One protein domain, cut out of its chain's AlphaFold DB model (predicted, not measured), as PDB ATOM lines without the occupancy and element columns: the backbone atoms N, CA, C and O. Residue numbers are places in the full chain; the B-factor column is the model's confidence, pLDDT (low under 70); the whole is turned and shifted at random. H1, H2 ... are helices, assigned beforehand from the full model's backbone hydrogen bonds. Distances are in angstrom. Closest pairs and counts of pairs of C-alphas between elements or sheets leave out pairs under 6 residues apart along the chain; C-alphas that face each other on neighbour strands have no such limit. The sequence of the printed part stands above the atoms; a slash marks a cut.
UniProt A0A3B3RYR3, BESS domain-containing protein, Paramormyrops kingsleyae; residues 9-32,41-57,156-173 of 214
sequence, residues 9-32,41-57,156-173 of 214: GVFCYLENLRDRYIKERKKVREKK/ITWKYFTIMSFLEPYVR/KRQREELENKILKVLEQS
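What this domain is: This is residues 9 to 32, 41 to 57 and 156 to 173 of the 214 residues of the protein "BESS domain-containing protein" of Paramormyrops kingsleyae (UniProt A0A3B3RYR3). Two helices that stand apart, H1 and the shorter H2, run in clearly different directions; residues 41 to 57, a stretch with no named element, come between them near residue 45 and then cross over H1, with residue 57 on the side of H1 away from H2. Residues 9 to 16 of H1 and 156 to 163 of H2 stick out. The printed part has 59 residues with two named helices, H1 then H2, and no named strand; its class is all helix. It is only just loose, close to compact, with a radius of gyration of the C-alphas of 12.9 A and spans of 36 by 28 by 24 A.

Where its parts are: H1, residues 9 to 30, begins at C-alpha 9 (11.563, 51.471, -9.158) and is 31.8 A long from first to last C-alpha. H2, residues 156 to 171, is 22.2 A long and ends at C-alpha 171 (-10.903, 40.356, -7.393).

How they stand to each other: H1 and H2 are apart, with no C-alpha of the one within 8 A of the other. In both helices every O i to N i+4 pair is within hydrogen-bond range.

The domain as a whole: The C-alphas farthest apart, of Lys 32 and Gln 158, are 37.4 A apart. Residues 33 to 40 and 58 to 155 are not printed; the C-alpha gaps are 13.8 A and 35.2 A. The pLDDT is under 70 at residues 9 to 13, 31 to 32, 57 and 173.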
ATOM      1  N   GLY A   9      12.863  50.801  -9.236       61.09
ATOM      2  CA  GLY A   9      11.563  51.471  -9.158       61.09
ATOM      3  C   GLY A   9      10.403  50.580  -8.695       61.09
ATOM      4  O   GLY A   9       9.503  51.074  -8.012       61.09
ATOM      5  N   VAL A  10      10.404  49.280  -9.026       62.06
ATOM      6  CA  VAL A  10       9.273  48.392  -8.676       62.06
ATOM      7  C   VAL A  10       9.327  47.928  -7.225       62.06
ATOM      8  O   VAL A  10       8.278  47.844  -6.587       62.06
ATOM      9  N   PHE A  11      10.527  47.717  -6.672       61.53
ATOM     10  CA  PHE A  11      10.704  47.411  -5.250       61.53
ATOM     11  C   PHE A  11      10.185  48.561  -4.385       61.53
ATOM     12  O   PHE A  11       9.267  48.353  -3.596       61.53
ATOM     13  N   CYS A  12      10.643  49.793  -4.634       64.25
ATOM     14  CA  CYS A  12      10.165  50.977  -3.916       64.25
ATOM     15  C   CYS A  12       8.639  51.171  -4.028       64.25
ATOM     16  O   CYS A  12       7.997  51.599  -3.066       64.25
ATOM     17  N   TYR A  13       8.025  50.862  -5.178       67.44
ATOM     18  CA  TYR A  13       6.569  50.946  -5.338       67.44
ATOM     19  C   TYR A  13       5.827  49.900  -4.491       67.44
ATOM     20  O   TYR A  13       4.893  50.246  -3.763       67.44
ATOM     21  N   LEU A  14       6.265  48.637  -4.538       74.56
ATOM     22  CA  LEU A  14       5.680  47.543  -3.756       74.56
ATOM     23  C   LEU A  14       5.885  47.738  -2.249       74.56
ATOM     24  O   LEU A  14       4.970  47.467  -1.473       74.56
ATOM     25  N   GLU A  15       7.033  48.273  -1.831       79.00
ATOM     26  CA  GLU A  15       7.282  48.665  -0.444       79.00
ATOM     27  C   GLU A  15       6.307  49.748   0.012       79.00
ATOM     28  O   GLU A  15       5.644  49.551   1.023       79.00
ATOM     29  N   ASN A  16       6.119  50.830  -0.754       83.38
ATOM     30  CA  ASN A  16       5.132  51.869  -0.427       83.38
ATOM     31  C   ASN A  16       3.697  51.314  -0.321       83.38
ATOM     32  O   ASN A  16       2.934  51.722   0.562       83.38
ATOM     33  N   LEU A  17       3.326  50.366  -1.190       85.94
ATOM     34  CA  LEU A  17       2.014  49.714  -1.167       85.94
ATOM     35  C   LEU A  17       1.858  48.798   0.063       85.94
ATOM     36  O   LEU A  17       0.837  48.852   0.754       85.94
ATOM     37  N   ARG A  18       2.891  48.013   0.395       87.56
ATOM     38  CA  ARG A  18       2.962  47.175   1.602       87.56
ATOM     39  C   ARG A  18       2.906  48.019   2.873       87.56
ATOM     40  O   ARG A  18       2.136  47.711   3.775       87.56
ATOM     41  N   ASP A  19       3.662  49.107   2.932       87.38
ATOM     42  CA  ASP A  19       3.669  50.040   4.055       87.38
ATOM     43  C   ASP A  19       2.297  50.679   4.260       87.38
ATOM     44  O   ASP A  19       1.848  50.856   5.396       87.38
ATOM     45  N   ARG A  20       1.592  50.994   3.164       89.31
ATOM     46  CA  ARG A  20       0.218  51.486   3.239       89.31
ATOM     47  C   ARG A  20      -0.736  50.420   3.776       89.31
ATOM     48  O   ARG A  20      -1.539  50.754   4.645       89.31
ATOM     49  N   TYR A  21      -0.605  49.164   3.348       89.56
ATOM     50  CA  TYR A  21      -1.359  48.039   3.913       89.56
ATOM     51  C   TYR A  21      -1.085  47.857   5.416       89.56
ATOM     52  O   TYR A  21      -2.029  47.786   6.197       89.56
ATOM     53  N   ILE A  22       0.183  47.882   5.849       87.25
ATOM     54  CA  ILE A  22       0.579  47.787   7.267       87.25
ATOM     55  C   ILE A  22      -0.064  48.915   8.089       87.25
ATOM     56  O   ILE A  22      -0.656  48.664   9.141       87.25
ATOM     57  N   LYS A  23       0.006  50.157   7.593       87.44
ATOM     58  CA  LYS A  23      -0.604  51.334   8.235       87.44
ATOM     59  C   LYS A  23      -2.131  51.212   8.315       87.44
ATOM     60  O   LYS A  23      -2.709  51.606   9.323       87.44
ATOM     61  N   GLU A  24      -2.791  50.645   7.305       86.31
ATOM     62  CA  GLU A  24      -4.243  50.424   7.323       86.31
ATOM     63  C   GLU A  24      -4.642  49.269   8.266       86.31
ATOM     64  O   GLU A  24      -5.530  49.450   9.101       86.31
ATOM     65  N   ARG A  25      -3.928  48.131   8.243       84.69
ATOM     66  CA  ARG A  25      -4.150  46.994   9.161       84.69
ATOM     67  C   ARG A  25      -3.962  47.407  10.622       84.69
ATOM     68  O   ARG A  25      -4.745  47.004  11.480       84.69
ATOM     69  N   LYS A  26      -2.976  48.268  10.900       82.81
ATOM     70  CA  LYS A  26      -2.754  48.842  12.233       82.81
ATOM     71  C   LYS A  26      -3.959  49.670  12.714       82.81
ATOM     72  O   LYS A  26      -4.443  49.408  13.811       82.81
ATOM     73  N   LYS A  27      -4.523  50.563  11.884       83.06
ATOM     74  CA  LYS A  27      -5.744  51.330  12.234       83.06
ATOM     75  C   LYS A  27      -6.939  50.434  12.571       83.06
ATOM     76  O   LYS A  27      -7.710  50.779  13.462       83.06
ATOM     77  N   VAL A  28      -7.116  49.332  11.834       78.56
ATOM     78  CA  VAL A  28      -8.198  48.360  12.071       78.56
ATOM     79  C   VAL A  28      -7.979  47.637  13.405       78.56
ATOM     80  O   VAL A  28      -8.911  47.512  14.196       78.56
ATOM     81  N   ARG A  29      -6.737  47.224  13.694       73.94
ATOM     82  CA  ARG A  29      -6.364  46.504  14.922       73.94
ATOM     83  C   ARG A  29      -6.465  47.367  16.183       73.94
ATOM     84  O   ARG A  29      -7.104  46.950  17.143       73.94
ATOM     85  N   GLU A  30      -5.893  48.573  16.177       70.00
ATOM     86  CA  GLU A  30      -5.855  49.472  17.347       70.00
ATOM     87  C   GLU A  30      -7.251  49.856  17.864       70.00
ATOM     88  O   GLU A  30      -7.419  50.148  19.045       70.00
ATOM     89  N   LYS A  31      -8.269  49.823  16.996       62.16
ATOM     90  CA  LYS A  31      -9.642  50.246  17.310       62.16
ATOM     91  C   LYS A  31     -10.562  49.101  17.733       62.16
ATOM     92  O   LYS A  31     -11.717  49.347  18.067       62.16
ATOM     93  N   LYS A  32     -10.055  47.861  17.788       58.25
ATOM     94  CA  LYS A  32     -10.785  46.714  18.359       58.25
ATOM     95  C   LYS A  32     -11.025  46.877  19.871       58.25
ATOM     96  O   LYS A  32     -11.957  46.280  20.407       58.25
ATOM     97  N   ILE A  41     -13.386  49.972   5.719       76.25
ATOM     98  CA  ILE A  41     -12.089  49.925   5.037       76.25
ATOM     99  C   ILE A  41     -12.148  50.867   3.826       76.25
ATOM    100  O   ILE A  41     -12.873  50.621   2.869       76.25
ATOM    101  N   THR A  42     -11.409  51.981   3.876       77.69
ATOM    102  CA  THR A  42     -11.497  53.048   2.854       77.69
ATOM    103  C   THR A  42     -10.544  52.869   1.674       77.69
ATOM    104  O   THR A  42     -10.695  53.531   0.648       77.69
ATOM    105  N   TRP A  43      -9.533  52.008   1.801       86.19
ATOM    106  CA  TRP A  43      -8.488  51.860   0.792       86.19
ATOM    107  C   TRP A  43      -8.771  50.652  -0.104       86.19
ATOM    108  O   TRP A  43      -8.612  49.515   0.327       86.19
ATOM    109  N   LYS A  44      -9.154  50.906  -1.363       85.62
ATOM    110  CA  LYS A  44      -9.605  49.889  -2.341       85.62
ATOM    111  C   LYS A  44      -8.635  48.730  -2.613       85.62
ATOM    112  O   LYS A  44      -9.052  47.684  -3.082       85.62
ATOM    113  N   TYR A  45      -7.354  48.895  -2.287       87.06
ATOM    114  CA  TYR A  45      -6.348  47.835  -2.392       87.06
ATOM    115  C   TYR A  45      -6.344  46.867  -1.201       87.06
ATOM    116  O   TYR A  45      -5.721  45.819  -1.292       87.06
ATOM    117  N   PHE A  46      -6.986  47.192  -0.074       87.31
ATOM    118  CA  PHE A  46      -6.852  46.428   1.171       87.31
ATOM    119  C   PHE A  46      -7.312  44.968   1.039       87.31
ATOM    120  O   PHE A  46      -6.620  44.083   1.534       87.31
ATOM    121  N   THR A  47      -8.422  44.718   0.335       88.06
ATOM    122  CA  THR A  47      -8.941  43.365   0.063       88.06
ATOM    123  C   THR A  47      -7.936  42.543  -0.741       88.06
ATOM    124  O   THR A  47      -7.519  41.475  -0.304       88.06
ATOM    125  N   ILE A  48      -7.460  43.081  -1.867       87.88
ATOM    126  CA  ILE A  48      -6.488  42.417  -2.753       87.88
ATOM    127  C   ILE A  48      -5.095  42.312  -2.105       87.88
ATOM    128  O   ILE A  48      -4.336  41.416  -2.440       87.88
ATOM    129  N   MET A  49      -4.761  43.164  -1.133       88.44
ATOM    130  CA  MET A  49      -3.513  43.100  -0.354       88.44
ATOM    131  C   MET A  49      -3.618  42.204   0.894       88.44
ATOM    132  O   MET A  49      -2.641  42.075   1.632       88.44
ATOM    133  N   SER A  50      -4.770  41.569   1.149       87.38
ATOM    134  CA  SER A  50      -4.992  40.723   2.336       87.38
ATOM    135  C   SER A  50      -4.054  39.512   2.413       87.38
ATOM    136  O   SER A  50      -3.659  39.135   3.515       87.38
ATOM    137  N   PHE A  51      -3.588  38.975   1.276       88.62
ATOM    138  CA  PHE A  51      -2.595  37.890   1.232       88.62
ATOM    139  C   PHE A  51      -1.264  38.242   1.921       88.62
ATOM    140  O   PHE A  51      -0.466  37.351   2.207       88.62
ATOM    141  N   LEU A  52      -0.996  39.525   2.196       89.06
ATOM    142  CA  LEU A  52       0.169  39.953   2.966       89.06
ATOM    143  C   LEU A  52       0.047  39.641   4.464       89.06
ATOM    144  O   LEU A  52       1.062  39.684   5.158       89.06
ATOM    145  N   GLU A  53      -1.145  39.332   4.984       86.44
ATOM    146  CA  GLU A  53      -1.379  39.124   6.417       86.44
ATOM    147  C   GLU A  53      -0.424  38.100   7.069       86.44
ATOM    148  O   GLU A  53       0.194  38.480   8.074       86.44
ATOM    149  N   PRO A  54      -0.199  36.887   6.511       86.69
ATOM    150  CA  PRO A  54       0.745  35.910   7.068       86.69
ATOM    151  C   PRO A  54       2.206  36.385   7.046       86.69
ATOM    152  O   PRO A  54       3.007  36.013   7.902       86.69
ATOM    153  N   TYR A  55       2.565  37.233   6.076       82.56
ATOM    154  CA  TYR A  55       3.939  37.696   5.844       82.56
ATOM    155  C   TYR A  55       4.263  39.016   6.563       82.56
ATOM    156  O   TYR A  55       5.434  39.374   6.743       82.56
ATOM    157  N   VAL A  56       3.245  39.756   7.011       82.00
ATOM    158  CA  VAL A  56       3.378  40.940   7.872       82.00
ATOM    159  C   VAL A  56       3.447  40.487   9.334       82.00
ATOM    160  O   VAL A  56       2.506  40.629  10.122       82.00
ATOM    161  N   ARG A  57       4.623  39.961   9.699       69.94
ATOM    162  CA  ARG A  57       5.037  39.805  11.100       69.94
ATOM    163  C   ARG A  57       5.091  41.179  11.759       69.94
ATOM    164  O   ARG A  57       5.803  42.069  11.291       69.94
ATOM    165  N   LYS A 156      -6.666  61.660 -15.526       81.62
ATOM    166  CA  LYS A 156      -6.916  61.115 -14.176       81.62
ATOM    167  C   LYS A 156      -8.055  60.095 -14.179       81.62
ATOM    168  O   LYS A 156      -7.847  58.980 -13.715       81.62
ATOM    169  N   ARG A 157      -9.205  60.433 -14.776       81.81
ATOM    170  CA  ARG A 157     -10.355  59.517 -14.884       81.81
ATOM    171  C   ARG A 157      -9.987  58.218 -15.607       81.81
ATOM    172  O   ARG A 157     -10.292  57.150 -15.102       81.81
ATOM    173  N   GLN A 158      -9.252  58.304 -16.718       83.81
ATOM    174  CA  GLN A 158      -8.764  57.129 -17.457       83.81
ATOM    175  C   GLN A 158      -7.821  56.247 -16.620       83.81
ATOM    176  O   GLN A 158      -7.888  55.022 -16.700       83.81
ATOM    177  N   ARG A 159      -6.959  56.850 -15.785       87.06
ATOM    178  CA  ARG A 159      -6.116  56.107 -14.834       87.06
ATOM    179  C   ARG A 159      -6.961  55.401 -13.777       87.06
ATOM    180  O   ARG A 159      -6.720  54.230 -13.521       87.06
ATOM    181  N   GLU A 160      -7.923  56.098 -13.179       88.12
ATOM    182  CA  GLU A 160      -8.818  55.556 -12.146       88.12
ATOM    183  C   GLU A 160      -9.717  54.436 -12.705       88.12
ATOM    184  O   GLU A 160      -9.936  53.429 -12.037       88.12
ATOM    185  N   GLU A 161     -10.183  54.563 -13.950       89.69
ATOM    186  CA  GLU A 161     -10.946  53.538 -14.671       89.69
ATOM    187  C   GLU A 161     -10.100  52.289 -14.959       89.69
ATOM    188  O   GLU A 161     -10.523  51.178 -14.641       89.69
ATOM    189  N   LEU A 162      -8.884  52.459 -15.494       88.12
ATOM    190  CA  LEU A 162      -7.937  51.363 -15.720       88.12
ATOM    191  C   LEU A 162      -7.569  50.656 -14.407       88.12
ATOM    192  O   LEU A 162      -7.569  49.431 -14.342       88.12
ATOM    193  N   GLU A 163      -7.295  51.425 -13.356       88.62
ATOM    194  CA  GLU A 163      -6.999  50.935 -12.010       88.62
ATOM    195  C   GLU A 163      -8.167  50.107 -11.454       88.62
ATOM    196  O   GLU A 163      -7.966  48.973 -11.031       88.62
ATOM    197  N   ASN A 164      -9.401  50.616 -11.525       88.06
ATOM    198  CA  ASN A 164     -10.591  49.887 -11.082       88.06
ATOM    199  C   ASN A 164     -10.871  48.639 -11.943       88.06
ATOM    200  O   ASN A 164     -11.332  47.627 -11.419       88.06
ATOM    201  N   LYS A 165     -10.560  48.674 -13.246       90.38
ATOM    202  CA  LYS A 165     -10.667  47.511 -14.141       90.38
ATOM    203  C   LYS A 165      -9.644  46.427 -13.793       90.38
ATOM    204  O   LYS A 165     -10.002  45.255 -13.790       90.38
ATOM    205  N   ILE A 166      -8.406  46.804 -13.460       88.06
ATOM    206  CA  ILE A 166      -7.370  45.872 -12.985       88.06
ATOM    207  C   ILE A 166      -7.764  45.281 -11.628       88.06
ATOM    208  O   ILE A 166      -7.712  44.067 -11.470       88.06
ATOM    209  N   LEU A 167      -8.219  46.109 -10.679       87.94
ATOM    210  CA  LEU A 167      -8.709  45.637  -9.378       87.94
ATOM    211  C   LEU A 167      -9.847  44.621  -9.555       87.94
ATOM    212  O   LEU A 167      -9.780  43.548  -8.971       87.94
ATOM    213  N   LYS A 168     -10.821  44.892 -10.438       86.94
ATOM    214  CA  LYS A 168     -11.900  43.942 -10.747       86.94
ATOM    215  C   LYS A 168     -11.384  42.607 -11.300       86.94
ATOM    216  O   LYS A 168     -11.901  41.574 -10.904       86.94
ATOM    217  N   VAL A 169     -10.376  42.610 -12.175       86.44
ATOM    218  CA  VAL A 169      -9.781  41.369 -12.715       86.44
ATOM    219  C   VAL A 169      -8.996  40.593 -11.649       86.44
ATOM    220  O   VAL A 169      -8.970  39.372 -11.697       86.44
ATOM    221  N   LEU A 170      -8.390  41.275 -10.671       83.38
ATOM    222  CA  LEU A 170      -7.692  40.638  -9.542       83.38
ATOM    223  C   LEU A 170      -8.639  40.167  -8.421       83.38
ATOM    224  O   LEU A 170      -8.275  39.291  -7.646       83.38
ATOM    225  N   GLU A 171      -9.833  40.753  -8.323       81.19
ATOM    226  CA  GLU A 171     -10.903  40.356  -7.393       81.19
ATOM    227  C   GLU A 171     -11.813  39.261  -7.983       81.19
ATOM    228  O   GLU A 171     -12.539  38.590  -7.252       81.19
ATOM    229  N   GLN A 172     -11.749  39.032  -9.299       81.12
ATOM    230  CA  GLN A 172     -12.344  37.867  -9.949       81.12
ATOM    231  C   GLN A 172     -11.528  36.612  -9.617       81.12
ATOM    232  O   GLN A 172     -10.533  36.303 -10.273       81.12
ATOM    233  N   SER A 173     -11.991  35.862  -8.614       65.88
ATOM    234  CA  SER A 173     -11.597  34.470  -8.398       65.88
ATOM    235  C   SER A 173     -11.955  33.650  -9.641       65.88
ATOM    236  O   SER A 173     -13.122  33.314  -9.851       65.88
TER     237      SER A 173